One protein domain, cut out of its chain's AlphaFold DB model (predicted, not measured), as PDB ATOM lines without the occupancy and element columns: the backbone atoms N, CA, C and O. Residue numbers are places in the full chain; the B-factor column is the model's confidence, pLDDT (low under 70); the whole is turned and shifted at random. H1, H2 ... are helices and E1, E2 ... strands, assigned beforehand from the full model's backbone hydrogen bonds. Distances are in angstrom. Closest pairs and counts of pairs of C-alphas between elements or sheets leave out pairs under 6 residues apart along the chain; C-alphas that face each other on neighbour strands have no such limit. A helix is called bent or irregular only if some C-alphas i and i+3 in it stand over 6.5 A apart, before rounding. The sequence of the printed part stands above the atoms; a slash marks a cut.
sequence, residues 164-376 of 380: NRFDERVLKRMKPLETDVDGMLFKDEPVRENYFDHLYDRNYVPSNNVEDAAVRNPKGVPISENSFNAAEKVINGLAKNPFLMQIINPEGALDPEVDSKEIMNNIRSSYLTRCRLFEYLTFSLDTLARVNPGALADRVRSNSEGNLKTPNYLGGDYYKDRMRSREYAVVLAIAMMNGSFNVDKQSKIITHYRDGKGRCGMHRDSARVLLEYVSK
ATOM      1  N   ASN A 164     -16.764  45.464 -60.673       70.81
ATOM      2  CA  ASN A 164     -15.932  46.571 -61.164       70.81
ATOM      3  C   ASN A 164     -16.725  47.676 -61.882       70.81
ATOM      4  O   ASN A 164     -16.212  48.777 -62.073       70.81
ATOM      5  N   ARG A 165     -17.979  47.412 -62.280       77.06
ATOM      6  CA  ARG A 165     -18.860  48.425 -62.885       77.06
ATOM      7  C   ARG A 165     -19.495  49.351 -61.847       77.06
ATOM      8  O   ARG A 165     -19.991  50.415 -62.210       77.06
ATOM      9  N   PHE A 166     -19.576  48.917 -60.588       68.44
ATOM     10  CA  PHE A 166     -20.239  49.676 -59.537       68.44
ATOM     11  C   PHE A 166     -19.265  50.668 -58.915       68.44
ATOM     12  O   PHE A 166     -18.120  50.336 -58.620       68.44
ATOM     13  N   ASP A 167     -19.756  51.873 -58.633       76.25
ATOM     14  CA  ASP A 167     -18.976  52.870 -57.907       76.25
ATOM     15  C   ASP A 167     -18.464  52.298 -56.575       76.25
ATOM     16  O   ASP A 167     -19.212  51.643 -55.840       76.25
ATOM     17  N   GLU A 168     -17.234  52.649 -56.181       78.12
ATOM     18  CA  GLU A 168     -16.646  52.276 -54.879       78.12
ATOM     19  C   GLU A 168     -17.578  52.585 -53.700       78.12
ATOM     20  O   GLU A 168     -17.631  51.876 -52.691       78.12
ATOM     21  N   ARG A 169     -18.368  53.652 -53.840       78.38
ATOM     22  CA  ARG A 169     -19.406  54.018 -52.888       78.38
ATOM     23  C   ARG A 169     -20.467  52.931 -52.752       78.38
ATOM     24  O   ARG A 169     -20.859  52.650 -51.627       78.38
ATOM     25  N   VAL A 170     -20.974  52.367 -53.845       73.19
ATOM     26  CA  VAL A 170     -21.982  51.294 -53.816       73.19
ATOM     27  C   VAL A 170     -21.367  50.038 -53.214       73.19
ATOM     28  O   VAL A 170     -21.934  49.480 -52.276       73.19
ATOM     29  N   LEU A 171     -20.162  49.687 -53.661       73.00
ATOM     30  CA  LEU A 171     -19.371  48.567 -53.156       73.00
ATOM     31  C   LEU A 171     -19.227  48.628 -51.623       73.00
ATOM     32  O   LEU A 171     -19.696  47.751 -50.894       73.00
ATOM     33  N   LYS A 172     -18.730  49.745 -51.082       79.06
ATOM     34  CA  LYS A 172     -18.570  49.936 -49.629       79.06
ATOM     35  C   LYS A 172     -19.876  49.772 -48.839       79.06
ATOM     36  O   LYS A 172     -19.843  49.387 -47.670       79.06
ATOM     37  N   ARG A 173     -21.023  50.089 -49.442       75.00
ATOM     38  CA  ARG A 173     -22.350  50.030 -48.802       75.00
ATOM     39  C   ARG A 173     -22.966  48.647 -48.889       75.00
ATOM     40  O   ARG A 173     -23.652  48.235 -47.961       75.00
ATOM     41  N   MET A 174     -22.728  47.955 -49.991       79.94
ATOM     42  CA  MET A 174     -23.342  46.671 -50.302       79.94
ATOM     43  C   MET A 174     -22.461  45.482 -49.957       79.94
ATOM     44  O   MET A 174     -22.857  44.358 -50.257       79.94
ATOM     45  N   LYS A 175     -21.341  45.707 -49.252       80.31
ATOM     46  CA  LYS A 175     -20.541  44.636 -48.654       80.31
ATOM     47  C   LYS A 175     -21.453  43.557 -48.036       80.31
ATOM     48  O   LYS A 175     -22.458  43.915 -47.395       80.31
ATOM     49  N   PRO A 176     -21.138  42.269 -48.247       78.69
ATOM     50  CA  PRO A 176     -21.869  41.162 -47.652       78.69
ATOM     51  C   PRO A 176     -22.028  41.319 -46.152       78.69
ATOM     52  O   PRO A 176     -21.156  41.857 -45.482       78.69
ATOM     53  N   LEU A 177     -23.135  40.832 -45.616       79.19
ATOM     54  CA  LEU A 177     -23.248  40.628 -44.184       79.19
ATOM     55  C   LEU A 177     -22.449  39.389 -43.796       79.19
ATOM     56  O   LEU A 177     -22.371  38.426 -44.547       79.19
ATOM     57  N   GLU A 178     -21.867  39.422 -42.605       72.88
ATOM     58  CA  GLU A 178     -20.992  38.345 -42.133       72.88
ATOM     59  C   GLU A 178     -21.766  37.142 -41.594       72.88
ATOM     60  O   GLU A 178     -21.201  36.060 -41.483       72.88
ATOM     61  N   THR A 179     -23.047  37.333 -41.269       67.69
ATOM     62  CA  THR A 179     -23.895  36.331 -40.625       67.69
ATOM     63  C   THR A 179     -25.177  36.053 -41.394       67.69
ATOM     64  O   THR A 179     -25.766  36.959 -41.997       67.69
ATOM     65  N   ASP A 180     -25.666  34.825 -41.300       73.50
ATOM     66  CA  ASP A 180     -26.979  34.399 -41.765       73.50
ATOM     67  C   ASP A 180     -28.113  34.925 -40.861       73.50
ATOM     68  O   ASP A 180     -27.885  35.711 -39.933       73.50
ATOM     69  N   VAL A 181     -29.364  34.565 -41.165       71.88
ATOM     70  CA  VAL A 181     -30.525  34.979 -40.356       71.88
ATOM     71  C   VAL A 181     -30.527  34.397 -38.936       71.88
ATOM     72  O   VAL A 181     -31.103  35.015 -38.040       71.88
ATOM     73  N   ASP A 182     -29.867  33.261 -38.710       69.88
ATOM     74  CA  ASP A 182     -29.736  32.633 -37.392       69.88
ATOM     75  C   ASP A 182     -28.561  33.233 -36.595       69.88
ATOM     76  O   ASP A 182     -28.355  32.895 -35.432       69.88
ATOM     77  N   GLY A 183     -27.805  34.161 -37.190       63.88
ATOM     78  CA  GLY A 183     -26.647  34.796 -36.572       63.88
ATOM     79  C   GLY A 183     -25.346  34.004 -36.735       63.88
ATOM     80  O   GLY A 183     -24.327  34.431 -36.191       63.88
ATOM     81  N   MET A 184     -25.354  32.904 -37.490       65.25
ATOM     82  CA  MET A 184     -24.172  32.089 -37.782       65.25
ATOM     83  C   MET A 184     -23.319  32.756 -38.856       65.25
ATOM     84  O   MET A 184     -23.857  33.377 -39.767       65.25
ATOM     85  N   LEU A 185     -21.992  32.662 -38.757       65.19
ATOM     86  CA  LEU A 185     -21.098  33.240 -39.762       65.19
ATOM     87  C   LEU A 185     -21.216  32.490 -41.095       65.19
ATOM     88  O   LEU A 185     -21.339  31.271 -41.109       65.19
ATOM     89  N   PHE A 186     -21.145  33.219 -42.211       60.91
ATOM     90  CA  PHE A 186     -21.074  32.609 -43.546       60.91
ATOM     91  C   PHE A 186     -19.688  32.052 -43.880       60.91
ATOM     92  O   PHE A 186     -19.572  31.208 -44.759       60.91
ATOM     93  N   LYS A 187     -18.640  32.562 -43.224       57.78
ATOM     94  CA  LYS A 187     -17.274  32.047 -43.337       57.78
ATOM     95  C   LYS A 187     -16.952  31.226 -42.096       57.78
ATOM     96  O   LYS A 187     -17.290  31.660 -40.993       57.78
ATOM     97  N   ASP A 188     -16.229  30.127 -42.283       43.06
ATOM     98  CA  ASP A 188     -15.679  29.299 -41.208       43.06
ATOM     99  C   ASP A 188     -14.526  30.028 -40.489       43.06
ATOM    100  O   ASP A 188     -13.362  29.631 -40.521       43.06
ATOM    101  N   GLU A 189     -14.830  31.144 -39.822       38.66
ATOM    102  CA  GLU A 189     -13.961  31.644 -38.762       38.66
ATOM    103  C   GLU A 189     -14.136  30.734 -37.540       38.66
ATOM    104  O   GLU A 189     -15.276  30.437 -37.162       38.66
ATOM    105  N   PRO A 190     -13.043  30.306 -36.875       37.28
ATOM    106  CA  PRO A 190     -13.158  29.560 -35.636       37.28
ATOM    107  C   PRO A 190     -13.988  30.393 -34.665       37.28
ATOM    108  O   PRO A 190     -13.586  31.491 -34.265       37.28
ATOM    109  N   VAL A 191     -15.165  29.871 -34.315       38.28
ATOM    110  CA  VAL A 191     -16.042  30.443 -33.300       38.28
ATOM    111  C   VAL A 191     -15.192  30.568 -32.041       38.28
ATOM    112  O   VAL A 191     -14.916  29.571 -31.377       38.28
ATOM    113  N   ARG A 192     -14.701  31.776 -31.725       36.88
ATOM    114  CA  ARG A 192     -14.058  32.004 -30.426       36.88
ATOM    115  C   ARG A 192     -15.076  31.568 -29.378       36.88
ATOM    116  O   ARG A 192     -16.235  31.967 -29.490       36.88
ATOM    117  N   GLU A 193     -14.647  30.809 -28.370       38.78
ATOM    118  CA  GLU A 193     -15.502  30.250 -27.301       38.78
ATOM    119  C   GLU A 193     -16.421  31.287 -26.617       38.78
ATOM    120  O   GLU A 193     -17.408  30.915 -25.999       38.78
ATOM    121  N   ASN A 194     -16.166  32.582 -26.828       38.56
ATOM    122  CA  ASN A 194     -16.850  33.711 -26.210       38.56
ATOM    123  C   ASN A 194     -17.743  34.526 -27.174       38.56
ATOM    124  O   ASN A 194     -18.196  35.616 -26.827       38.56
ATOM    125  N   TYR A 195     -17.987  34.079 -28.416       37.53
ATOM    126  CA  TYR A 195     -18.746  34.891 -29.387       37.53
ATOM    127  C   TYR A 195     -20.216  35.083 -28.991       37.53
ATOM    128  O   TYR A 195     -20.769  36.140 -29.270       37.53
ATOM    129  N   PHE A 196     -20.830  34.122 -28.295       38.59
ATOM    130  CA  PHE A 196     -22.196  34.232 -27.764       38.59
ATOM    131  C   PHE A 196     -22.253  34.867 -26.362       38.59
ATOM    132  O   PHE A 196     -23.344  35.031 -25.821       38.59
ATOM    133  N   ASP A 197     -21.124  35.274 -25.768       40.62
ATOM    134  CA  ASP A 197     -21.097  35.811 -24.396       40.62
ATOM    135  C   ASP A 197     -21.952  37.068 -24.246       40.62
ATOM    136  O   ASP A 197     -22.545  37.288 -23.198       40.62
ATOM    137  N   HIS A 198     -22.104  37.862 -25.307       42.69
ATOM    138  CA  HIS A 198     -22.962  39.047 -25.302       42.69
ATOM    139  C   HIS A 198     -24.472  38.726 -25.283       42.69
ATOM    140  O   HIS A 198     -25.267  39.591 -24.927       42.69
ATOM    141  N   LEU A 199     -24.888  37.498 -25.633       39.38
ATOM    142  CA  LEU A 199     -26.259  37.007 -25.409       39.38
ATOM    143  C   LEU A 199     -26.488  36.597 -23.946       39.38
ATOM    144  O   LEU A 199     -27.633  36.581 -23.493       39.38
ATOM    145  N   TYR A 200     -25.412  36.308 -23.208       39.03
ATOM    146  CA  TYR A 200     -25.419  36.021 -21.769       39.03
ATOM    147  C   TYR A 200     -24.965  37.214 -20.911       39.03
ATOM    148  O   TYR A 200     -25.083  37.172 -19.683       39.03
ATOM    149  N   ASP A 201     -24.492  38.299 -21.531       40.69
ATOM    150  CA  ASP A 201     -24.161  39.540 -20.848       40.69
ATOM    151  C   ASP A 201     -25.453  40.225 -20.401       40.69
ATOM    152  O   ASP A 201     -26.184  40.849 -21.173       40.69
ATOM    153  N   ARG A 202     -25.725  40.123 -19.099       36.38
ATOM    154  CA  ARG A 202     -26.859  40.774 -18.431       36.38
ATOM    155  C   ARG A 202     -26.850  42.300 -18.584       36.38
ATOM    156  O   ARG A 202     -27.873  42.928 -18.319       36.38
ATOM    157  N   ASN A 203     -25.717  42.877 -18.991       39.41
ATOM    158  CA  ASN A 203     -25.526  44.298 -19.251       39.41
ATOM    159  C   ASN A 203     -25.556  44.653 -20.748       39.41
ATOM    160  O   ASN A 203     -25.393  45.832 -21.075       39.41
ATOM    161  N   TYR A 204     -25.783  43.699 -21.663       45.47
ATOM    162  CA  TYR A 204     -25.990  44.017 -23.076       45.47
ATOM    163  C   TYR A 204     -27.294  44.804 -23.231       45.47
ATOM    164  O   TYR A 204     -28.399  44.259 -23.260       45.47
ATOM    165  N   VAL A 205     -27.164  46.128 -23.323       45.75
ATOM    166  CA  VAL A 205     -28.273  47.042 -23.588       45.75
ATOM    167  C   VAL A 205     -28.265  47.366 -25.083       45.75
ATOM    168  O   VAL A 205     -27.480  48.210 -25.523       45.75
ATOM    169  N   PRO A 206     -29.119  46.728 -25.904       46.28
ATOM    170  CA  PRO A 206     -29.240  47.116 -27.303       46.28
ATOM    171  C   PRO A 206     -29.703  48.574 -27.385       46.28
ATOM    172  O   PRO A 206     -30.660  48.931 -26.696       46.28
ATOM    173  N   SER A 207     -29.068  49.385 -28.246       41.38
ATOM    174  CA  SER A 207     -29.292  50.843 -28.342       41.38
ATOM    175  C   SER A 207     -30.772  51.241 -28.230       41.38
ATOM    176  O   SER A 207     -31.666  50.601 -28.804       41.38
ATOM    177  N   ASN A 208     -31.021  52.301 -27.458       39.88
ATOM    178  CA  ASN A 208     -32.347  52.877 -27.224       39.88
ATOM    179  C   ASN A 208     -32.767  53.866 -28.320       39.88
ATOM    180  O   ASN A 208     -33.910  54.321 -28.328       39.88
ATOM    181  N   ASN A 209     -31.867  54.214 -29.244       45.84
ATOM    182  CA  ASN A 209     -32.209  55.067 -30.370       45.84
ATOM    183  C   ASN A 209     -32.874  54.234 -31.470       45.84
ATOM    184  O   ASN A 209     -32.396  53.187 -31.903       45.84
ATOM    185  N   VAL A 210     -34.031  54.711 -31.904       43.44
ATOM    186  CA  VAL A 210     -34.944  53.949 -32.740       43.44
ATOM    187  C   VAL A 210     -34.465  53.817 -34.187       43.44
ATOM    188  O   VAL A 210     -34.799  52.853 -34.868       43.44
ATOM    189  N   GLU A 211     -33.653  54.766 -34.650       41.97
ATOM    190  CA  GLU A 211     -33.014  54.696 -35.965       41.97
ATOM    191  C   GLU A 211     -31.707  53.874 -35.911       41.97
ATOM    192  O   GLU A 211     -31.333  53.281 -36.919       41.97
ATOM    193  N   ASP A 212     -31.073  53.742 -34.732       44.31
ATOM    194  CA  ASP A 212     -29.924  52.839 -34.503       44.31
ATOM    195  C   ASP A 212     -30.347  51.366 -34.520       44.31
ATOM    196  O   ASP A 212     -29.560  50.471 -34.821       44.31
ATOM    197  N   ALA A 213     -31.608  51.101 -34.177       43.38
ATOM    198  CA  ALA A 213     -32.179  49.770 -34.243       43.38
ATOM    199  C   ALA A 213     -32.523  49.359 -35.680       43.38
ATOM    200  O   ALA A 213     -32.571  48.167 -35.949       43.38
ATOM    201  N   ALA A 214     -32.746  50.311 -36.594       48.75
ATOM    202  CA  ALA A 214     -33.399  50.069 -37.878       48.75
ATOM    203  C   ALA A 214     -32.665  49.071 -38.785       48.75
ATOM    204  O   ALA A 214     -33.335  48.410 -39.561       48.75
ATOM    205  N   VAL A 215     -31.339  48.924 -38.687       53.62
ATOM    206  CA  VAL A 215     -30.578  47.854 -39.359       53.62
ATOM    207  C   VAL A 215     -29.761  47.113 -38.301       53.62
ATOM    208  O   VAL A 215     -28.697  47.560 -37.884       53.62
ATOM    209  N   ARG A 216     -30.290  45.987 -37.832       53.94
ATOM    210  CA  ARG A 216     -29.691  45.097 -36.844       53.94
ATOM    211  C   ARG A 216     -28.985  43.954 -37.569       53.94
ATOM    212  O   ARG A 216     -29.642  43.082 -38.125       53.94
ATOM    213  N   ASN A 217     -27.654  43.945 -37.517       58.59
ATOM    214  CA  ASN A 217     -26.886  42.726 -37.767       58.59
ATOM    215  C   ASN A 217     -25.681  42.539 -36.817       58.59
ATOM    216  O   ASN A 217     -24.541  42.463 -37.276       58.59
ATOM    217  N   PRO A 218     -25.891  42.518 -35.487       56.78
ATOM    218  CA  PRO A 218     -24.819  42.184 -34.566       56.78
ATOM    219  C   PRO A 218     -24.350  40.749 -34.828       56.78
ATOM    220  O   PRO A 218     -25.169  39.836 -34.940       56.78
ATOM    221  N   LYS A 219     -23.031  40.566 -34.944       60.84
ATOM    222  CA  LYS A 219     -22.421  39.250 -35.167       60.84
ATOM    223  C   LYS A 219     -22.879  38.268 -34.086       60.84
ATOM    224  O   LYS A 219     -22.863  38.626 -32.911       60.84
ATOM    225  N   GLY A 220     -23.254  37.049 -34.468       53.22
ATOM    226  CA  GLY A 220     -23.685  36.024 -33.516       53.22
ATOM    227  C   GLY A 220     -25.118  36.177 -33.001       53.22
ATOM    228  O   GLY A 220     -25.530  35.388 -32.157       53.22
ATOM    229  N   VAL A 221     -25.887  37.169 -33.471       60.75
ATOM    230  CA  VAL A 221     -27.260  37.400 -33.004       60.75
ATOM    231  C   VAL A 221     -28.267  37.058 -34.102       60.75
ATOM    232  O   VAL A 221     -28.270  37.737 -35.133       60.75
ATOM    233  N   PRO A 222     -29.172  36.091 -33.863       64.44
ATOM    234  CA  PRO A 222     -30.282  35.831 -34.764       64.44
ATOM    235  C   PRO A 222     -31.142  37.078 -34.969       64.44
ATOM    236  O   PRO A 222     -31.376  37.871 -34.040       64.44
ATOM    237  N   ILE A 223     -31.671  37.242 -36.179       72.56
ATOM    238  CA  ILE A 223     -32.700  38.259 -36.404       72.56
ATOM    239  C   ILE A 223     -33.967  37.895 -35.619       72.56
ATOM    240  O   ILE A 223     -34.239  36.729 -35.343       72.56
ATOM    241  N   SER A 224     -34.754  38.895 -35.215       74.50
ATOM    242  CA  SER A 224     -35.987  38.600 -34.485       74.50
ATOM    243  C   SER A 224     -37.041  37.980 -35.394       74.50
ATOM    244  O   SER A 224     -37.125  38.321 -36.573       74.50
ATOM    245  N   GLU A 225     -37.902  37.141 -34.818       73.25
ATOM    246  CA  GLU A 225     -39.015  36.496 -35.525       73.25
ATOM    247  C   GLU A 225     -39.911  37.521 -36.237       73.25
ATOM    248  O   GLU A 225     -40.287  37.337 -37.390       73.25
ATOM    249  N   ASN A 226     -40.181  38.669 -35.607       77.06
ATOM    250  CA  ASN A 226     -40.948  39.730 -36.254       77.06
ATOM    251  C   ASN A 226     -40.220  40.321 -37.474       77.06
ATOM    252  O   ASN A 226     -40.871  40.661 -38.463       77.06
ATOM    253  N   SER A 227     -38.890  40.454 -37.416       80.62
ATOM    254  CA  SER A 227     -38.084  40.960 -38.536       80.62
ATOM    255  C   SER A 227     -38.007  39.931 -39.665       80.62
ATOM    256  O   SER A 227     -38.161  40.304 -40.827       80.62
ATOM    257  N   PHE A 228     -37.873  38.644 -39.325       83.00
ATOM    258  CA  PHE A 228     -37.947  37.528 -40.268       83.00
ATOM    259  C   PHE A 228     -39.305  37.502 -40.987       83.00
ATOM    260  O   PHE A 228     -39.355  37.634 -42.205       83.00
ATOM    261  N   ASN A 229     -40.413  37.473 -40.240       84.44
ATOM    262  CA  ASN A 229     -41.772  37.446 -40.795       84.44
ATOM    263  C   ASN A 229     -42.090  38.697 -41.636       84.44
ATOM    264  O   ASN A 229     -42.888  38.659 -42.575       84.44
ATOM    265  N   ALA A 230     -41.510  39.851 -41.291       87.50
ATOM    266  CA  ALA A 230     -41.646  41.063 -42.092       87.50
ATOM    267  C   ALA A 230     -40.878  40.961 -43.417       87.50
ATOM    268  O   ALA A 230     -41.410  41.371 -44.449       87.50
ATOM    269  N   ALA A 231     -39.663  40.413 -43.392       89.81
ATOM    270  CA  ALA A 231     -38.848  40.197 -44.581       89.81
ATOM    271  C   ALA A 231     -39.450  39.140 -45.512       89.81
ATOM    272  O   ALA A 231     -39.529  39.373 -46.713       89.81
ATOM    273  N   GLU A 232     -39.971  38.045 -44.960       89.81
ATOM    274  CA  GLU A 232     -40.691  37.002 -45.696       89.81
ATOM    275  C   GLU A 232     -41.874  37.600 -46.469       89.81
ATOM    276  O   GLU A 232     -42.000  37.429 -47.678       89.81
ATOM    277  N   LYS A 233     -42.700  38.428 -45.812       90.12
ATOM    278  CA  LYS A 233     -43.808  39.128 -46.487       90.12
ATOM    279  C   LYS A 233     -43.341  40.042 -47.615       90.12
ATOM    280  O   LYS A 233     -44.051  40.183 -48.611       90.12
ATOM    281  N   VAL A 234     -42.191  40.698 -47.448       90.50
ATOM    282  CA  VAL A 234     -41.599  41.527 -48.503       90.50
ATOM    283  C   VAL A 234     -41.176  40.639 -49.668       90.50
ATOM    284  O   VAL A 234     -41.629  40.885 -50.779       90.50
ATOM    285  N   ILE A 235     -40.386  39.592 -49.426       88.19
ATOM    286  CA  ILE A 235     -39.918  38.652 -50.455       88.19
ATOM    287  C   ILE A 235     -41.101  38.049 -51.226       88.19
ATOM    288  O   ILE A 235     -41.144  38.162 -52.451       88.19
ATOM    289  N   ASN A 236     -42.119  37.539 -50.528       84.62
ATOM    290  CA  ASN A 236     -43.320  36.962 -51.147       84.62
ATOM    291  C   ASN A 236     -44.090  37.994 -51.984       84.62
ATOM    292  O   ASN A 236     -44.606  37.690 -53.058       84.62
ATOM    293  N   GLY A 237     -44.149  39.249 -51.528       81.44
ATOM    294  CA  GLY A 237     -44.740  40.341 -52.301       81.44
ATOM    295  C   GLY A 237     -43.963  40.660 -53.582       81.44
ATOM    296  O   GLY A 237     -44.570  41.009 -54.596       81.44
ATOM    297  N   LEU A 238     -42.636  40.529 -53.545       76.94
ATOM    298  CA  LEU A 238     -41.736  40.801 -54.668       76.94
ATOM    299  C   LEU A 238     -41.624  39.633 -55.652       76.94
ATOM    300  O   LEU A 238     -41.214  39.873 -56.783       76.94
ATOM    301  N   ALA A 239     -42.050  38.422 -55.278       68.25
ATOM    302  CA  ALA A 239     -42.084  37.244 -56.152       68.25
ATOM    303  C   ALA A 239     -42.848  37.477 -57.468       68.25
ATOM    304  O   ALA A 239     -42.594  36.829 -58.479       68.25
ATOM    305  N   LYS A 240     -43.766  38.450 -57.472       71.69
ATOM    306  CA  LYS A 240     -44.541  38.869 -58.649       71.69
ATOM    307  C   LYS A 240     -43.748  39.733 -59.634       71.69
ATOM    308  O   LYS A 240     -44.239  39.990 -60.726       71.69
ATOM    309  N   ASN A 241     -42.560  40.203 -59.260       67.38
ATOM    310  CA  ASN A 241     -41.685  40.988 -60.119       67.38
ATOM    311  C   ASN A 241     -40.554  40.094 -60.676       67.38
ATOM    312  O   ASN A 241     -39.635  39.742 -59.929       67.38
ATOM    313  N   PRO A 242     -40.575  39.749 -61.978       64.06
ATOM    314  CA  PRO A 242     -39.601  38.828 -62.564       64.06
ATOM    315  C   PRO A 242     -38.172  39.386 -62.557       64.06
ATOM    316  O   PRO A 242     -37.227  38.625 -62.364       64.06
ATOM    317  N   PHE A 243     -37.991  40.703 -62.698       63.06
ATOM    318  CA  PHE A 243     -36.666  41.331 -62.666       63.06
ATOM    319  C   PHE A 243     -36.037  41.269 -61.276       63.06
ATOM    320  O   PHE A 243     -34.858  40.958 -61.138       63.06
ATOM    321  N   LEU A 244     -36.820  41.528 -60.226       70.56
ATOM    322  CA  LEU A 244     -36.345  41.376 -58.852       70.56
ATOM    323  C   LEU A 244     -36.043  39.922 -58.513       70.56
ATOM    324  O   LEU A 244     -35.035  39.661 -57.861       70.56
ATOM    325  N   MET A 245     -36.874  38.990 -58.983       67.44
ATOM    326  CA  MET A 245     -36.632  37.561 -58.798       67.44
ATOM    327  C   MET A 245     -35.336  37.105 -59.465       67.44
ATOM    328  O   MET A 245     -34.561  36.407 -58.824       67.44
ATOM    329  N   GLN A 246     -35.027  37.586 -60.670       63.28
ATOM    330  CA  GLN A 246     -33.735  37.330 -61.321       63.28
ATOM    331  C   GLN A 246     -32.538  37.898 -60.543       63.28
ATOM    332  O   GLN A 246     -31.419  37.415 -60.696       63.28
ATOM    333  N   ILE A 247     -32.741  38.924 -59.712       65.06
ATOM    334  CA  ILE A 247     -31.674  39.480 -58.875       65.06
ATOM    335  C   ILE A 247     -31.488  38.650 -57.598       65.06
ATOM    336  O   ILE A 247     -30.352  38.350 -57.241       65.06
ATOM    337  N   ILE A 248     -32.572  38.304 -56.893       67.19
ATOM    338  CA  ILE A 248     -32.501  37.660 -55.563       67.19
ATOM    339  C   ILE A 248     -32.485  36.129 -55.607       67.19
ATOM    340  O   ILE A 248     -32.083  35.491 -54.638       67.19
ATOM    341  N   ASN A 249     -32.922  35.551 -56.721       64.31
ATOM    342  CA  ASN A 249     -32.954  34.121 -57.005       64.31
ATOM    343  C   ASN A 249     -32.599  33.897 -58.491       64.31
ATOM    344  O   ASN A 249     -33.454  33.497 -59.284       64.31
ATOM    345  N   PRO A 250     -31.355  34.212 -58.900       51.81
ATOM    346  CA  PRO A 250     -30.948  34.206 -60.308       51.81
ATOM    347  C   PRO A 250     -31.097  32.840 -60.989       51.81
ATOM    348  O   PRO A 250     -31.346  32.785 -62.189       51.81
ATOM    349  N   GLU A 251     -30.982  31.749 -60.232       54.53
ATOM    350  CA  GLU A 251     -31.110  30.378 -60.739       54.53
ATOM    351  C   GLU A 251     -32.567  29.898 -60.816       54.53
ATOM    352  O   GLU A 251     -32.845  28.850 -61.392       54.53
ATOM    353  N   GLY A 252     -33.511  30.645 -60.228       52.03
ATOM    354  CA  GLY A 252     -34.921  30.257 -60.169       52.03
ATOM    355  C   GLY A 252     -35.187  28.983 -59.360       52.03
ATOM    356  O   GLY A 252     -36.282  28.434 -59.443       52.03
ATOM    357  N   ALA A 253     -34.199  28.506 -58.595       51.53
ATOM    358  CA  ALA A 253     -34.248  27.236 -57.875       51.53
ATOM    359  C   ALA A 253     -35.050  27.309 -56.564       51.53
ATOM    360  O   ALA A 253     -35.527  26.285 -56.085       51.53
ATOM    361  N   LEU A 254     -35.198  28.516 -56.004       60.69
ATOM    362  CA  LEU A 254     -35.875  28.763 -54.727       60.69
ATOM    363  C   LEU A 254     -37.330  29.210 -54.924       60.69
ATOM    364  O   LEU A 254     -37.604  30.097 -55.738       60.69
ATOM    365  N   ASP A 255     -38.258  28.654 -54.147       61.75
ATOM    366  CA  ASP A 255     -39.637  29.144 -54.065       61.75
ATOM    367  C   ASP A 255     -39.722  30.226 -52.974       61.75
ATOM    368  O   ASP A 255     -39.497  29.920 -51.807       61.75
ATOM    369  N   PRO A 256     -40.061  31.489 -53.287       60.22
ATOM    370  CA  PRO A 256     -40.148  32.558 -52.293       60.22
ATOM    371  C   PRO A 256     -41.022  32.241 -51.080       60.22
ATOM    372  O   PRO A 256     -40.642  32.592 -49.961       60.22
ATOM    373  N   GLU A 257     -42.149  31.551 -51.274       63.28
ATOM    374  CA  GLU A 257     -43.085  31.241 -50.189       63.28
ATOM    375  C   GLU A 257     -42.556  30.151 -49.249       63.28
ATOM    376  O   GLU A 257     -42.986  30.072 -48.098       63.28
ATOM    377  N   VAL A 258     -41.620  29.323 -49.719       62.66
ATOM    378  CA  VAL A 258     -41.091  28.164 -48.984       62.66
ATOM    379  C   VAL A 258     -39.661  28.411 -48.491       62.66
ATOM    380  O   VAL A 258     -39.321  28.072 -47.359       62.66
ATOM    381  N   ASP A 259     -38.851  29.079 -49.308       73.31
ATOM    382  CA  ASP A 259     -37.403  29.237 -49.173       73.31
ATOM    383  C   ASP A 259     -37.010  30.691 -48.856       73.31
ATOM    384  O   ASP A 259     -35.866  31.109 -49.044       73.31
ATOM    385  N   SER A 260     -37.944  31.487 -48.322       77.62
ATOM    386  CA  SER A 260     -37.714  32.881 -47.910       77.62
ATOM    387  C   SER A 260     -36.456  33.051 -47.046       77.62
ATOM    388  O   SER A 260     -35.724  34.026 -47.206       77.62
ATOM    389  N   LYS A 261     -36.151  32.083 -46.173       81.31
ATOM    390  CA  LYS A 261     -34.918  32.067 -45.369       81.31
ATOM    391  C   LYS A 261     -33.650  31.995 -46.227       81.31
ATOM    392  O   LYS A 261     -32.687  32.715 -45.968       81.31
ATOM    393  N   GLU A 262     -33.646  31.135 -47.234       77.38
ATOM    394  CA  GLU A 262     -32.508  30.940 -48.128       77.38
ATOM    395  C   GLU A 262     -32.319  32.150 -49.046       77.38
ATOM    396  O   GLU A 262     -31.205  32.656 -49.180       77.38
ATOM    397  N   ILE A 263     -33.416  32.725 -49.549       76.88
ATOM    398  CA  ILE A 263     -33.397  33.987 -50.302       76.88
ATOM    399  C   ILE A 263     -32.851  35.130 -49.440       76.88
ATOM    400  O   ILE A 263     -31.997  35.895 -49.897       76.88
ATOM    401  N   MET A 264     -33.283  35.248 -48.178       84.25
ATOM    402  CA  MET A 264     -32.698  36.216 -47.246       84.25
ATOM    403  C   MET A 264     -31.192  35.988 -47.127       84.25
ATOM    404  O   MET A 264     -30.431  36.933 -47.310       84.25
ATOM    405  N   ASN A 265     -30.750  34.756 -46.877       81.00
ATOM    406  CA  ASN A 265     -29.333  34.425 -46.737       81.00
ATOM    407  C   ASN A 265     -28.514  34.709 -48.004       81.00
ATOM    408  O   ASN A 265     -27.397  35.214 -47.882       81.00
ATOM    409  N   ASN A 266     -29.068  34.511 -49.200       77.44
ATOM    410  CA  ASN A 266     -28.441  34.922 -50.458       77.44
ATOM    411  C   ASN A 266     -28.271  36.453 -50.521       77.44
ATOM    412  O   ASN A 266     -27.172  36.959 -50.739       77.44
ATOM    413  N   ILE A 267     -29.317  37.225 -50.204       84.44
ATOM    414  CA  ILE A 267     -29.230  38.699 -50.146       84.44
ATOM    415  C   ILE A 267     -28.241  39.170 -49.062       84.44
ATOM    416  O   ILE A 267     -27.712  40.285 -49.120       84.44
ATOM    417  N   ARG A 268     -28.002  38.374 -48.019       85.19
ATOM    418  CA  ARG A 268     -27.036  38.691 -46.959       85.19
ATOM    419  C   ARG A 268     -25.604  38.405 -47.411       85.19
ATOM    420  O   ARG A 268     -24.769  39.289 -47.253       85.19
ATOM    421  N   SER A 269     -25.343  37.236 -47.986       72.50
ATOM    422  CA  SER A 269     -23.998  36.742 -48.317       72.50
ATOM    423  C   SER A 269     -23.469  37.210 -49.677       72.50
ATOM    424  O   SER A 269     -22.275  37.473 -49.814       72.50
ATOM    425  N   SER A 270     -24.329  37.367 -50.687       78.12
ATOM    426  CA  SER A 270     -23.892  37.685 -52.047       78.12
ATOM    427  C   SER A 270     -23.647  39.180 -52.237       78.12
ATOM    428  O   SER A 270     -24.566  40.003 -52.198       78.12
ATOM    429  N   TYR A 271     -22.391  39.543 -52.501       78.75
ATOM    430  CA  TYR A 271     -22.005  40.928 -52.769       78.75
ATOM    431  C   TYR A 271     -22.682  41.458 -54.039       78.75
ATOM    432  O   TYR A 271     -23.292  42.530 -54.038       78.75
ATOM    433  N   LEU A 272     -22.644  40.662 -55.108       75.38
ATOM    434  CA  LEU A 272     -23.213  41.024 -56.399       75.38
ATOM    435  C   LEU A 272     -24.735  41.197 -56.326       75.38
ATOM    436  O   LEU A 272     -25.259  42.184 -56.844       75.38
ATOM    437  N   THR A 273     -25.445  40.305 -55.624       79.06
ATOM    438  CA  THR A 273     -26.900  40.418 -55.409       79.06
ATOM    439  C   THR A 273     -27.250  41.733 -54.716       79.06
ATOM    440  O   THR A 273     -28.168  42.439 -55.132       79.06
ATOM    441  N   ARG A 274     -26.487  42.118 -53.686       85.56
ATOM    442  CA  ARG A 274     -26.698  43.369 -52.943       85.56
ATOM    443  C   ARG A 274     -26.436  44.602 -53.807       85.56
ATOM    444  O   ARG A 274     -27.230  45.541 -53.765       85.56
ATOM    445  N   CYS A 275     -25.375  44.591 -54.616       75.69
ATOM    446  CA  CYS A 275     -25.067  45.667 -55.565       75.69
ATOM    447  C   CYS A 275     -26.154  45.819 -56.641       75.69
ATOM    448  O   CYS A 275     -26.662  46.924 -56.843       75.69
ATOM    449  N   ARG A 276     -26.584  44.714 -57.265       77.62
ATOM    450  CA  ARG A 276     -27.677  44.704 -58.255       77.62
ATOM    451  C   ARG A 276     -28.997  45.193 -57.655       77.62
ATOM    452  O   ARG A 276     -29.686  46.007 -58.269       77.62
ATOM    453  N   LEU A 277     -29.331  44.762 -56.434       84.75
ATOM    454  CA  LEU A 277     -30.496  45.273 -55.705       84.75
ATOM    455  C   LEU A 277     -30.397  46.776 -55.465       84.75
ATOM    456  O   LEU A 277     -31.377  47.490 -55.668       84.75
ATOM    457  N   PHE A 278     -29.234  47.264 -55.038       84.94
ATOM    458  CA  PHE A 278     -29.033  48.684 -54.780       84.94
ATOM    459  C   PHE A 278     -29.253  49.527 -56.034       84.94
ATOM    460  O   PHE A 278     -29.982  50.518 -55.980       84.94
ATOM    461  N   GLU A 279     -28.678  49.124 -57.162       80.69
ATOM    462  CA  GLU A 279     -28.851  49.798 -58.449       80.69
ATOM    463  C   GLU A 279     -30.317  49.776 -58.909       80.69
ATOM    464  O   GLU A 279     -30.902  50.833 -59.160       80.69
ATOM    465  N   TYR A 280     -30.950  48.598 -58.918       82.06
ATOM    466  CA  TYR A 280     -32.348  48.440 -59.330       82.06
ATOM    467  C   TYR A 280     -33.315  49.264 -58.465       82.06
ATOM    468  O   TYR A 280     -34.211  49.953 -58.972       82.06
ATOM    469  N   LEU A 281     -33.143  49.220 -57.143       86.19
ATOM    470  CA  LEU A 281     -33.984  49.953 -56.201       86.19
ATOM    471  C   LEU A 281     -33.722  51.459 -56.262       86.19
ATOM    472  O   LEU A 281     -34.667  52.234 -56.122       86.19
ATOM    473  N   THR A 282     -32.485  51.887 -56.529       84.19
ATOM    474  CA  THR A 282     -32.154  53.302 -56.758       84.19
ATOM    475  C   THR A 282     -32.852  53.818 -58.009       84.19
ATOM    476  O   THR A 282     -33.606  54.790 -57.929       84.19
ATOM    477  N   PHE A 283     -32.715  53.112 -59.135       79.44
ATOM    478  CA  PHE A 283     -33.422  53.438 -60.374       79.44
ATOM    479  C   PHE A 283     -34.944  53.482 -60.171       79.44
ATOM    480  O   PHE A 283     -35.645  54.376 -60.667       79.44
ATOM    481  N   SER A 284     -35.475  52.531 -59.402       81.69
ATOM    482  CA  SER A 284     -36.900  52.472 -59.099       81.69
ATOM    483  C   SER A 284     -37.375  53.613 -58.216       81.69
ATOM    484  O   SER A 284     -38.437  54.178 -58.479       81.69
ATOM    485  N   LEU A 285     -36.582  54.004 -57.224       85.75
ATOM    486  CA  LEU A 285     -36.882  55.128 -56.352       85.75
ATOM    487  C   LEU A 285     -36.826  56.460 -57.101       85.75
ATOM    488  O   LEU A 285     -37.698  57.304 -56.901       85.75
ATOM    489  N   ASP A 286     -35.851  56.642 -57.988       82.31
ATOM    490  CA  ASP A 286     -35.750  57.837 -58.824       82.31
ATOM    491  C   ASP A 286     -36.897  57.915 -59.833       82.31
ATOM    492  O   ASP A 286     -37.478  58.987 -60.036       82.31
ATOM    493  N   THR A 287     -37.307  56.772 -60.397       83.06
ATOM    494  CA  THR A 287     -38.507  56.728 -61.234       83.06
ATOM    495  C   THR A 287     -39.748  57.095 -60.429       83.06
ATOM    496  O   THR A 287     -40.504  57.968 -60.853       83.06
ATOM    497  N   LEU A 288     -39.941  56.482 -59.257       83.19
ATOM    498  CA  LEU A 288     -41.061  56.762 -58.363       83.19
ATOM    499  C   LEU A 288     -41.112  58.247 -57.976       83.19
ATOM    500  O   LEU A 288     -42.175  58.859 -58.032       83.19
ATOM    501  N   ALA A 289     -39.965  58.850 -57.663       86.00
ATOM    502  CA  ALA A 289     -39.860  60.270 -57.344       86.00
ATOM    503  C   ALA A 289     -40.288  61.179 -58.508       86.00
ATOM    504  O   ALA A 289     -40.769  62.283 -58.264       86.00
ATOM    505  N   ARG A 290     -40.128  60.730 -59.758       82.69
ATOM    506  CA  ARG A 290     -40.554  61.462 -60.957       82.69
ATOM    507  C   ARG A 290     -42.036  61.261 -61.271       82.69
ATOM    508  O   ARG A 290     -42.710  62.228 -61.606       82.69
ATOM    509  N   VAL A 291     -42.534  60.024 -61.204       81.69
ATOM    510  CA  VAL A 291     -43.905  59.686 -61.643       81.69
ATOM    511  C   VAL A 291     -44.954  59.892 -60.555       81.69
ATOM    512  O   VAL A 291     -46.097  60.211 -60.860       81.69
ATOM    513  N   ASN A 292     -44.578  59.725 -59.287       86.00
ATOM    514  CA  ASN A 292     -45.449  59.958 -58.143       86.00
ATOM    515  C   ASN A 292     -44.651  60.529 -56.953       86.00
ATOM    516  O   ASN A 292     -44.494  59.870 -55.919       86.00
ATOM    517  N   PRO A 293     -44.149  61.773 -57.067       85.75
ATOM    518  CA  PRO A 293     -43.384  62.423 -56.002       85.75
ATOM    519  C   PRO A 293     -44.140  62.510 -54.670       85.75
ATOM    520  O   PRO A 293     -43.508  62.525 -53.615       85.75
ATOM    521  N   GLY A 294     -45.476  62.578 -54.704       86.38
ATOM    522  CA  GLY A 294     -46.326  62.651 -53.511       86.38
ATOM    523  C   GLY A 294     -46.319  61.377 -52.660       86.38
ATOM    524  O   GLY A 294     -46.642  61.436 -51.477       86.38
ATOM    525  N   ALA A 295     -45.899  60.240 -53.225       87.25
ATOM    526  CA  ALA A 295     -45.790  58.982 -52.490       87.25
ATOM    527  C   ALA A 295     -44.587  58.948 -51.526       87.25
ATOM    528  O   ALA A 295     -44.594  58.195 -50.545       87.25
ATOM    529  N   LEU A 296     -43.560  59.761 -51.791       88.56
ATOM    530  CA  LEU A 296     -42.328  59.817 -51.008       88.56
ATOM    531  C   LEU A 296     -42.389  60.909 -49.943       88.56
ATOM    532  O   LEU A 296     -42.880  62.013 -50.179       88.56
ATOM    533  N   ALA A 297     -41.797  60.630 -48.783       89.19
ATOM    534  CA  ALA A 297     -41.654  61.633 -47.738       89.19
ATOM    535  C   ALA A 297     -40.722  62.770 -48.189       89.19
ATOM    536  O   ALA A 297     -39.730  62.535 -48.887       89.19
ATOM    537  N   ASP A 298     -40.982  63.996 -47.726       86.44
ATOM    538  CA  ASP A 298     -40.325  65.219 -48.215       86.44
ATOM    539  C   ASP A 298     -38.791  65.147 -48.240       86.44
ATOM    540  O   ASP A 298     -38.158  65.606 -49.193       86.44
ATOM    541  N   ARG A 299     -38.163  64.535 -47.224       85.06
ATOM    542  CA  ARG A 299     -36.693  64.397 -47.166       85.06
ATOM    543  C   ARG A 299     -36.139  63.451 -48.231       85.06
ATOM    544  O   ARG A 299     -35.079  63.721 -48.786       85.06
ATOM    545  N   VAL A 300     -36.843  62.364 -48.532       87.38
ATOM    546  CA  VAL A 300     -36.441  61.409 -49.578       87.38
ATOM    547  C   VAL A 300     -36.742  61.985 -50.960       87.38
ATOM    548  O   VAL A 300     -35.913  61.891 -51.864       87.38
ATOM    549  N   ARG A 301     -37.877  62.678 -51.106       86.06
ATOM    550  CA  ARG A 301     -38.229  63.397 -52.333       86.06
ATOM    551  C   ARG A 301     -37.191  64.466 -52.682       86.06
ATOM    552  O   ARG A 301     -36.687  64.461 -53.799       86.06
ATOM    553  N   SER A 302     -36.860  65.348 -51.736       84.50
ATOM    554  CA  SER A 302     -35.928  66.470 -51.948       84.50
ATOM    555  C   SER A 302     -34.478  66.037 -52.155       84.50
ATOM    556  O   SER A 302     -33.755  66.703 -52.885       84.50
ATOM    557  N   ASN A 303     -34.050  64.938 -51.521       86.69
ATOM    558  CA  ASN A 303     -32.719  64.339 -51.676       86.69
ATOM    559  C   ASN A 303     -31.536  65.332 -51.590       86.69
ATOM    560  O   ASN A 303     -30.540  65.184 -52.294       86.69
ATOM    561  N   SER A 304     -31.661  66.356 -50.738       81.69
ATOM    562  CA  SER A 304     -30.722  67.483 -50.672       81.69
ATOM    563  C   SER A 304     -29.294  67.060 -50.301       81.69
ATOM    564  O   SER A 304     -29.085  66.330 -49.328       81.69
ATOM    565  N   GLU A 305     -28.312  67.590 -51.033       72.38
ATOM    566  CA  GLU A 305     -26.877  67.349 -50.819       72.38
ATOM    567  C   GLU A 305     -26.372  67.921 -49.488       72.38
ATOM    568  O   GLU A 305     -25.499  67.336 -48.854       72.38
ATOM    569  N   GLY A 306     -26.975  69.017 -49.015       72.56
ATOM    570  CA  GLY A 306     -26.639  69.650 -47.734       72.56
ATOM    571  C   GLY A 306     -27.245  68.957 -46.509       72.56
ATOM    572  O   GLY A 306     -27.004  69.380 -45.382       72.56
ATOM    573  N   ASN A 307     -28.046  67.904 -46.699       71.56
ATOM    574  CA  ASN A 307     -28.780  67.227 -45.627       71.56
ATOM    575  C   ASN A 307     -28.517  65.717 -45.638       71.56
ATOM    576  O   ASN A 307     -29.441  64.896 -45.722       71.56
ATOM    577  N   LEU A 308     -27.231  65.363 -45.589       76.94
ATOM    578  CA  LEU A 308     -26.786  63.977 -45.571       76.94
ATOM    579  C   LEU A 308     -27.224  63.270 -44.286       76.94
ATOM    580  O   LEU A 308     -27.199  63.825 -43.185       76.94
ATOM    581  N   LYS A 309     -27.599  62.006 -44.437       73.12
ATOM    582  CA  LYS A 309     -27.941  61.106 -43.350       73.12
ATOM    583  C   LYS A 309     -26.708  60.389 -42.852       73.12
ATOM    584  O   LYS A 309     -26.019  59.741 -43.629       73.12
ATOM    585  N   THR A 310     -26.470  60.486 -41.553       64.19
ATOM    586  CA  THR A 310     -25.566  59.581 -40.850       64.19
ATOM    587  C   THR A 310     -26.332  58.288 -40.588       64.19
ATOM    588  O   THR A 310     -27.361  58.337 -39.909       64.19
ATOM    589  N   PRO A 311     -25.907  57.154 -41.156       59.06
ATOM    590  CA  PRO A 311     -26.420  55.854 -40.760       59.06
ATOM    591  C   PRO A 311     -25.893  55.591 -39.354       59.06
ATOM    592  O   PRO A 311     -24.683  55.562 -39.143       59.06
ATOM    593  N   ASN A 312     -26.781  55.457 -38.379       52.03
ATOM    594  CA  ASN A 312     -26.350  55.135 -37.030       52.03
ATOM    595  C   ASN A 312     -26.289  53.611 -36.897       52.03
ATOM    596  O   ASN A 312     -27.312  52.957 -36.722       52.03
ATOM    597  N   TYR A 313     -25.096  53.040 -37.039       50.56
ATOM    598  CA  TYR A 313     -24.849  51.609 -36.869       50.56
ATOM    599  C   TYR A 313     -23.880  51.390 -35.699       50.56
ATOM    600  O   TYR A 313     -22.913  52.136 -35.562       50.56
ATOM    601  N   LEU A 314     -24.147  50.393 -34.848       41.66
ATOM    602  CA  LEU A 314     -23.386  50.120 -33.613       41.66
ATOM    603  C   LEU A 314     -22.651  48.763 -33.608       41.66
ATOM    604  O   LEU A 314     -22.220  48.318 -32.550       41.66
ATOM    605  N   GLY A 315     -22.468  48.093 -34.753       41.44
ATOM    606  CA  GLY A 315     -21.878  46.743 -34.755       41.44
ATOM    607  C   GLY A 315     -21.152  46.337 -36.032       41.44
ATOM    608  O   GLY A 315     -21.622  45.447 -36.734       41.44
ATOM    609  N   GLY A 316     -20.020  46.976 -36.340       47.84
ATOM    610  CA  GLY A 316     -19.155  46.662 -37.490       47.84
ATOM    611  C   GLY A 316     -18.905  47.859 -38.413       47.84
ATOM    612  O   GLY A 316     -19.490  48.926 -38.243       47.84
ATOM    613  N   ASP A 317     -18.047  47.683 -39.417       47.03
ATOM    614  CA  ASP A 317     -17.586  48.759 -40.313       47.03
ATOM    615  C   ASP A 317     -18.595  49.183 -41.398       47.03
ATOM    616  O   ASP A 317     -18.296  50.012 -42.266       47.03
ATOM    617  N   TYR A 318     -19.815  48.652 -41.337       48.28
ATOM    618  CA  TYR A 318     -20.868  48.901 -42.312       48.28
ATOM    619  C   TYR A 318     -21.487  50.292 -42.113       48.28
ATOM    620  O   TYR A 318     -21.961  50.650 -41.039       48.28
ATOM    621  N   TYR A 319     -21.511  51.071 -43.196       53.81
ATOM    622  CA  TYR A 319     -22.193  52.365 -43.307       53.81
ATOM    623  C   TYR A 319     -21.627  53.563 -42.515       53.81
ATOM    624  O   TYR A 319     -22.373  54.495 -42.225       53.81
ATOM    625  N   LYS A 320     -20.314  53.620 -42.261       57.62
ATOM    626  CA  LYS A 320     -19.666  54.740 -41.542       57.62
ATOM    627  C   LYS A 320     -19.859  56.132 -42.170       57.62
ATOM    628  O   LYS A 320     -19.958  57.117 -41.441       57.62
ATOM    629  N   ASP A 321     -19.919  56.243 -43.500       66.56
ATOM    630  CA  ASP A 321     -19.990  57.570 -44.132       66.56
ATOM    631  C   ASP A 321     -21.435  58.071 -44.234       66.56
ATOM    632  O   ASP A 321     -22.379  57.288 -44.391       66.56
ATOM    633  N   ARG A 322     -21.622  59.393 -44.242       75.00
ATOM    634  CA  ARG A 322     -22.939  59.989 -44.493       75.00
ATOM    635  C   ARG A 322     -23.410  59.690 -45.923       75.00
ATOM    636  O   ARG A 322     -22.598  59.527 -46.828       75.00
ATOM    637  N   MET A 323     -24.719  59.608 -46.133       80.56
ATOM    638  CA  MET A 323     -25.327  59.274 -47.427       80.56
ATOM    639  C   MET A 323     -26.530  60.161 -47.735       80.56
ATOM    640  O   MET A 323     -27.085  60.807 -46.844       80.56
ATOM    641  N   ARG A 324     -26.955  60.218 -48.997       85.19
ATOM    642  CA  ARG A 324     -28.143  60.993 -49.365       85.19
ATOM    643  C   ARG A 324     -29.409  60.295 -48.870       85.19
ATOM    644  O   ARG A 324     -29.427  59.099 -48.583       85.19
ATOM    645  N   SER A 325     -30.498  61.054 -48.766       87.38
ATOM    646  CA  SER A 325     -31.755  60.531 -48.220       87.38
ATOM    647  C   SER A 325     -32.349  59.396 -49.059       87.38
ATOM    648  O   SER A 325     -32.893  58.460 -48.482       87.38
ATOM    649  N   ARG A 326     -32.235  59.444 -50.393       87.19
ATOM    650  CA  ARG A 326     -32.707  58.354 -51.268       87.19
ATOM    651  C   ARG A 326     -31.900  57.080 -51.091       87.19
ATOM    652  O   ARG A 326     -32.478  56.020 -50.903       87.19
ATOM    653  N   GLU A 327     -30.584  57.198 -51.043       86.56
ATOM    654  CA  GLU A 327     -29.702  56.049 -50.832       86.56
ATOM    655  C   GLU A 327     -29.959  55.386 -49.486       86.56
ATOM    656  O   GLU A 327     -30.028  54.165 -49.407       86.56
ATOM    657  N   TYR A 328     -30.176  56.181 -48.434       86.94
ATOM    658  CA  TYR A 328     -30.536  55.628 -47.136       86.94
ATOM    659  C   TYR A 328     -31.869  54.878 -47.185       86.94
ATOM    660  O   TYR A 328     -31.992  53.809 -46.593       86.94
ATOM    661  N   ALA A 329     -32.855  55.385 -47.930       89.81
ATOM    662  CA  ALA A 329     -34.111  54.667 -48.136       89.81
ATOM    663  C   ALA A 329     -33.905  53.342 -48.900       89.81
ATOM    664  O   ALA A 329     -34.540  52.349 -48.551       89.81
ATOM    665  N   VAL A 330     -32.991  53.292 -49.874       89.81
ATOM    666  CA  VAL A 330     -32.631  52.053 -50.591       89.81
ATOM    667  C   VAL A 330     -31.928  51.054 -49.667       89.81
ATOM    668  O   VAL A 330     -32.308  49.887 -49.634       89.81
ATOM    669  N   VAL A 331     -30.966  51.503 -48.853       88.56
ATOM    670  CA  VAL A 331     -30.305  50.658 -47.839       88.56
ATOM    671  C   VAL A 331     -31.333  50.057 -46.877       88.56
ATOM    672  O   VAL A 331     -31.281  48.863 -46.584       88.56
ATOM    673  N   LEU A 332     -32.301  50.859 -46.422       88.62
ATOM    674  CA  LEU A 332     -33.391  50.376 -45.572       88.62
ATOM    675  C   LEU A 332     -34.286  49.363 -46.294       88.62
ATOM    676  O   LEU A 332     -34.700  48.393 -45.669       88.62
ATOM    677  N   ALA A 333     -34.572  49.552 -47.584       92.06
ATOM    678  CA  ALA A 333     -35.358  48.599 -48.364       92.06
ATOM    679  C   ALA A 333     -34.649  47.235 -48.470       92.06
ATOM    680  O   ALA A 333     -35.267  46.207 -48.207       92.06
ATOM    681  N   ILE A 334     -33.340  47.220 -48.741       91.12
ATOM    682  CA  ILE A 334     -32.539  45.982 -48.772       91.12
ATOM    683  C   ILE A 334     -32.488  45.327 -47.383       91.12
ATOM    684  O   ILE A 334     -32.624  44.111 -47.266       91.12
ATOM    685  N   ALA A 335     -32.348  46.120 -46.316       88.81
ATOM    686  CA  ALA A 335     -32.398  45.608 -44.947       88.81
ATOM    687  C   ALA A 335     -33.765  44.989 -44.598       88.81
ATOM    688  O   ALA A 335     -33.829  44.010 -43.857       88.81
ATOM    689  N   MET A 336     -34.861  45.543 -45.131       91.19
ATOM    690  CA  MET A 336     -36.201  44.968 -44.986       91.19
ATOM    691  C   MET A 336     -36.343  43.650 -45.744       91.19
ATOM    692  O   MET A 336     -37.037  42.771 -45.255       91.19
ATOM    693  N   MET A 337     -35.682  43.492 -46.893       91.31
ATOM    694  CA  MET A 337     -35.702  42.239 -47.658       91.31
ATOM    695  C   MET A 337     -34.892  41.129 -46.985       91.31
ATOM    696  O   MET A 337     -35.270  39.972 -47.068       91.31
ATOM    697  N   ASN A 338     -33.788  41.460 -46.314       88.88
ATOM    698  CA  ASN A 338     -32.848  40.467 -45.784       88.88
ATOM    699  C   ASN A 338     -32.976  40.212 -44.269       88.88
ATOM    700  O   ASN A 338     -32.061  39.660 -43.643       88.88
ATOM    701  N   GLY A 339     -34.067  40.700 -43.672       86.12
ATOM    702  CA  GLY A 339     -34.398  40.513 -42.260       86.12
ATOM    703  C   GLY A 339     -33.565  41.332 -41.273       86.12
ATOM    704  O   GLY A 339     -33.842  41.307 -40.077       86.12
ATOM    705  N   SER A 340     -32.581  42.107 -41.743       83.38
ATOM    706  CA  SER A 340     -31.781  42.965 -40.858       83.38
ATOM    707  C   SER A 340     -32.572  44.172 -40.365       83.38
ATOM    708  O   SER A 340     -32.139  44.852 -39.441       83.38
ATOM    709  N   PHE A 341     -33.717  44.496 -40.969       84.06
ATOM    710  CA  PHE A 341     -34.525  45.616 -40.511       84.06
ATOM    711  C   PHE A 341     -35.249  45.293 -39.198       84.06
ATOM    712  O   PHE A 341     -36.171  44.483 -39.185       84.06
ATOM    713  N   ASN A 342     -34.887  45.962 -38.099       75.88
ATOM    714  CA  ASN A 342     -35.511  45.701 -36.802       75.88
ATOM    715  C   ASN A 342     -36.914  46.303 -36.737       75.88
ATOM    716  O   ASN A 342     -37.098  47.523 -36.642       75.88
ATOM    717  N   VAL A 343     -37.921  45.438 -36.739       76.31
ATOM    718  CA  VAL A 343     -39.307  45.890 -36.621       76.31
ATOM    719  C   VAL A 343     -39.779  46.080 -35.180       76.31
ATOM    720  O   VAL A 343     -40.751  46.805 -34.972       76.31
ATOM    721  N   ASP A 344     -39.082  45.498 -34.204       69.56
ATOM    722  CA  ASP A 344     -39.471  45.516 -32.787       69.56
ATOM    723  C   ASP A 344     -39.223  46.873 -32.137       69.56
ATOM    724  O   ASP A 344     -39.953  47.311 -31.247       69.56
ATOM    725  N   LYS A 345     -38.189  47.572 -32.605       67.25
ATOM    726  CA  LYS A 345     -37.820  48.900 -32.124       67.25
ATOM    727  C   LYS A 345     -38.171  49.936 -33.180       67.25
ATOM    728  O   LYS A 345     -37.373  50.254 -34.054       67.25
ATOM    729  N   GLN A 346     -39.388  50.471 -33.091       65.25
ATOM    730  CA  GLN A 346     -39.884  51.522 -33.980       65.25
ATOM    731  C   GLN A 346     -40.444  52.713 -33.206       65.25
ATOM    732  O   GLN A 346     -41.150  52.568 -32.209       65.25
ATOM    733  N   SER A 347     -40.145  53.914 -33.703       66.94
ATOM    734  CA  SER A 347     -40.588  55.156 -33.094       66.94
ATOM    735  C   SER A 347     -42.053  55.311 -33.441       66.94
ATOM    736  O   SER A 347     -42.444  55.115 -34.594       66.94
ATOM    737  N   LYS A 348     -42.860  55.656 -32.441       73.19
ATOM    738  CA  LYS A 348     -44.279  55.985 -32.621       73.19
ATOM    739  C   LYS A 348     -44.494  57.483 -32.849       73.19
ATOM    740  O   LYS A 348     -45.632  57.936 -32.920       73.19
ATOM    741  N   ILE A 349     -43.409  58.256 -32.951       78.69
ATOM    742  CA  ILE A 349     -43.466  59.695 -33.199       78.69
ATOM    743  C   ILE A 349     -43.844  59.922 -34.661       78.69
ATOM    744  O   ILE A 349     -43.129  59.510 -35.578       78.69
ATOM    745  N   ILE A 350     -44.961  60.617 -34.871       82.69
ATOM    746  CA  ILE A 350     -45.385  61.055 -36.199       82.69
ATOM    747  C   ILE A 350     -44.362  62.069 -36.710       82.69
ATOM    748  O   ILE A 350     -44.101  63.091 -36.087       82.69
ATOM    749  N   THR A 351     -43.775  61.758 -37.859       82.06
ATOM    750  CA  THR A 351     -42.731  62.577 -38.497       82.06
ATOM    751  C   THR A 351     -43.235  63.300 -39.736       82.06
ATOM    752  O   THR A 351     -42.669  64.319 -40.112       82.06
ATOM    753  N   HIS A 352     -44.259  62.761 -40.395       84.31
ATOM    754  CA  HIS A 352     -44.862  63.339 -41.590       84.31
ATOM    755  C   HIS A 352     -46.254  62.744 -41.820       84.31
ATOM    756  O   HIS A 352     -46.645  61.787 -41.149       84.31
ATOM    757  N   TYR A 353     -46.984  63.300 -42.781       83.81
ATOM    758  CA  TYR A 353     -48.282  62.796 -43.215       83.81
ATOM    759  C   TYR A 353     -48.202  62.354 -44.671       83.81
ATOM    760  O   TYR A 353     -47.595  63.035 -45.495       83.81
ATOM    761  N   ARG A 354     -48.843  61.227 -44.983       80.12
ATOM    762  CA  ARG A 354     -49.104  60.779 -46.353       80.12
ATOM    763  C   ARG A 354     -50.538  60.276 -46.440       80.12
ATOM    764  O   ARG A 354     -50.971  59.528 -45.564       80.12
ATOM    765  N   ASP A 355     -51.269  60.707 -47.465       79.69
ATOM    766  CA  ASP A 355     -52.680  60.354 -47.694       79.69
ATOM    767  C   ASP A 355     -53.573  60.626 -46.468       79.69
ATOM    768  O   ASP A 355     -54.409  59.810 -46.080       79.69
ATOM    769  N   GLY A 356     -53.323  61.742 -45.775       79.25
ATOM    770  CA  GLY A 356     -54.037  62.115 -44.548       79.25
ATOM    771  C   GLY A 356     -53.721  61.250 -43.319       79.25
ATOM    772  O   GLY A 356     -54.273  61.495 -42.248       79.25
ATOM    773  N   LYS A 357     -52.818  60.265 -43.421       83.62
ATOM    774  CA  LYS A 357     -52.400  59.403 -42.306       83.62
ATOM    775  C   LYS A 357     -51.032  59.825 -41.777       83.62
ATOM    776  O   LYS A 357     -50.085  59.984 -42.548       83.62
ATOM    777  N   GLY A 358     -50.915  59.968 -40.457       84.06
ATOM    778  CA  GLY A 358     -49.632  60.214 -39.793       84.06
ATOM    779  C   GLY A 358     -48.694  59.010 -39.926       84.06
ATOM    780  O   GLY A 358     -49.107  57.866 -39.735       84.06
ATOM    781  N   ARG A 359     -47.427  59.259 -40.265       83.19
ATOM    782  CA  ARG A 359     -46.394  58.246 -40.520       83.19
ATOM    783  C   ARG A 359     -45.139  58.513 -39.688       83.19
ATOM    784  O   ARG A 359     -44.726  59.658 -39.479       83.19
ATOM    785  N   CYS A 360     -44.499  57.438 -39.241       80.56
ATOM    786  CA  CYS A 360     -43.287  57.482 -38.422       80.56
ATOM    787  C   CYS A 360     -42.068  57.073 -39.262       80.56
ATOM    788  O   CYS A 360     -42.102  56.026 -39.909       80.56
ATOM    789  N   GLY A 361     -41.010  57.886 -39.230       83.44
ATOM    790  CA  GLY A 361     -39.775  57.680 -39.993       83.44
ATOM    791  C   GLY A 361     -39.947  57.938 -41.495       83.44
ATOM    792  O   GLY A 361     -40.386  57.064 -42.237       83.44
ATOM    793  N   MET A 362     -39.556  59.127 -41.967       85.81
ATOM    794  CA  MET A 362     -39.649  59.519 -43.387       85.81
ATOM    795  C   MET A 362     -38.931  58.547 -44.340       85.81
ATOM    796  O   MET A 362     -39.463  58.196 -45.393       85.81
ATOM    797  N   HIS A 363     -37.729  58.095 -43.973       87.75
ATOM    798  CA  HIS A 363     -36.905  57.195 -44.789       87.75
ATOM    799  C   HIS A 363     -37.460  55.775 -44.806       87.75
ATOM    800  O   HIS A 363     -37.614  55.199 -45.877       87.75
ATOM    801  N   ARG A 364     -37.848  55.257 -43.637       86.56
ATOM    802  CA  ARG A 364     -38.493  53.946 -43.496       86.56
ATOM    803  C   ARG A 364     -39.785  53.854 -44.296       86.56
ATOM    804  O   ARG A 364     -40.021  52.870 -44.986       86.56
ATOM    805  N   ASP A 365     -40.644  54.857 -44.169       88.50
ATOM    806  CA  ASP A 365     -41.926  54.865 -44.861       88.50
ATOM    807  C   ASP A 365     -41.731  54.981 -46.380       88.50
ATOM    808  O   ASP A 365     -42.403  54.282 -47.131       88.50
ATOM    809  N   SER A 366     -40.732  55.749 -46.833       91.44
ATOM    810  CA  SER A 366     -40.348  55.796 -48.252       91.44
ATOM    811  C   SER A 366     -39.759  54.472 -48.756       91.44
ATOM    812  O   SER A 366     -40.051  54.076 -49.877       91.44
ATOM    813  N   ALA A 367     -38.980  53.757 -47.936       92.44
ATOM    814  CA  ALA A 367     -38.468  52.424 -48.266       92.44
ATOM    815  C   ALA A 367     -39.607  51.402 -48.435       92.44
ATOM    816  O   ALA A 367     -39.605  50.625 -49.384       92.44
ATOM    817  N   ARG A 368     -40.631  51.449 -47.570       91.56
ATOM    818  CA  ARG A 368     -41.834  50.608 -47.715       91.56
ATOM    819  C   ARG A 368     -42.593  50.917 -48.999       91.56
ATOM    820  O   ARG A 368     -42.950  49.993 -49.717       91.56
ATOM    821  N   VAL A 369     -42.789  52.198 -49.318       92.44
ATOM    822  CA  VAL A 369     -43.426  52.585 -50.587       92.44
ATOM    823  C   VAL A 369     -42.618  52.125 -51.783       92.44
ATOM    824  O   VAL A 369     -43.206  51.678 -52.759       92.44
ATOM    825  N   LEU A 370     -41.290  52.209 -51.722       92.44
ATOM    826  CA  LEU A 370     -40.437  51.698 -52.785       92.44
ATOM    827  C   LEU A 370     -40.689  50.203 -53.016       92.44
ATOM    828  O   LEU A 370     -40.950  49.824 -54.151       92.44
ATOM    829  N   LEU A 371     -40.691  49.387 -51.958       92.38
ATOM    830  CA  LEU A 371     -40.975  47.947 -52.027       92.38
ATOM    831  C   LEU A 371     -42.401  47.654 -52.539       92.38
ATOM    832  O   LEU A 371     -42.599  46.795 -53.400       92.38
ATOM    833  N   GLU A 372     -43.401  48.416 -52.089       90.88
ATOM    834  CA  GLU A 372     -44.781  48.336 -52.596       90.88
ATOM    835  C   GLU A 372     -44.891  48.741 -54.073       90.88
ATOM    836  O   GLU A 372     -45.736  48.222 -54.802       90.88
ATOM    837  N   TYR A 373     -44.067  49.688 -54.519       86.44
ATOM    838  CA  TYR A 373     -44.032  50.145 -55.901       86.44
ATOM    839  C   TYR A 373     -43.418  49.079 -56.807       86.44
ATOM    840  O   TYR A 373     -44.048  48.689 -57.786       86.44
ATOM    841  N   VAL A 374     -42.238  48.556 -56.462       82.56
ATOM    842  CA  VAL A 374     -41.543  47.555 -57.290       82.56
ATOM    843  C   VAL A 374     -42.263  46.204 -57.319       82.56
ATOM    844  O   VAL A 374     -42.309  45.575 -58.369       82.56
ATOM    845  N   SER A 375     -42.934  45.799 -56.235       81.19
ATOM    846  CA  SER A 375     -43.773  44.581 -56.227       81.19
ATOM    847  C   SER A 375     -44.964  44.648 -57.192       81.19
ATOM    848  O   SER A 375     -45.503  43.614 -57.576       81.19
ATOM    849  N   LYS A 376     -45.385  45.853 -57.596       74.75
ATOM    850  CA  LYS A 376     -46.500  46.073 -58.530       74.75
ATOM    851  C   LYS A 376     -46.050  46.458 -59.939       74.75
ATOM    852  O   LYS A 376     -46.902  46.568 -60.817       74.75
TER     853      LYS A 376
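Overview. This is residues 164 to 376 of the 380 residues of an uncharacterized protein of TM7 phylum sp. oral taxon 352 (UniProt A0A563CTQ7). A core of crossed helices has H8 in its middle, with H6 and H9 packed on it and H3 across its last residues; H5 packs on H3, H4 on H6, and H7 on H8 and H9 at the other end of H8. H1 packs on H6, a small hairpin of E1 and E2 lies just before H9, and a long loop holding H2 reaches away from the core, where residues 200 to 205 stick out. The printed part has 213 residues, with nine named helices and two named strands in the order H1 to H8, E1, E2, H9; E1 and E2 make one antiparallel sheet. The class is mostly helix, though under half of the residues, 104, are in named elements. The whole is compact, with a radius of gyration of the C-alphas of 16.9 A and spans of 53 by 41 by 33 A.

Along the chain. Find C-alpha 168 at (-16.646, 52.276, -54.879), where H1 begins, running to residue 174. H2 is residues 197 to 200, H3 225 to 238, 19.8 A long, and H4 242 to 248. H5, residues 256 to 269, 17.2 A, is irregular: C-alphas 258 and 261 are 8.1 A apart. H6 starts at C-alpha 271 at (-22.005, 40.928, -52.769) and runs 30.2 A to residue 291. Then come H7, 298 to 302, H8, 325 to 337, 18.7 A, E1, 352 to 354, and E2, 357 to 359. H9, residues 362 to 374, 18.4 A, ends at C-alpha 374 at (-41.543, 47.555, -57.290).

Arrangement. Start at the hub, H6, which touches five helices. With residues 271 to 278 alone it touches H1, about perpendicular at 81 degrees; the closest C-alphas, Met 174 and Arg 274, are 5.4 A apart. H6 touches H8 at a steep tilt of 55 degrees, opposite ways, closest at C-alphas 281 and 330, 6.1 A. H8 touches H9 at a steep tilt of 63 degrees, the same way, closest at C-alphas 329 and 367, 4.9 A. With residues 336 to 337 alone H8 touches H3, closest at C-alphas 231 and 337, 4.9 A. H2 touches no helix. In the hairpin E1 and E2, N 357 and O 354 are 2.9 A apart, within hydrogen-bond range. Every O i to N i+4 pair is within range in H1, H3, H4, H6, H7, H8 and H9; H5 has 8 of 10, and H2 is too short for one.

Size, cuts and confidence. The farthest C-alphas, Glu 193 and Val 291, are 53.4 A apart. The printed part has no cut. The links H1 to H2, H2 to H3, H7 to H8 and H8 to E1 are long. Mean pLDDT of the printed part is 71.8; 77 residues are under 70, among them 182 to 222.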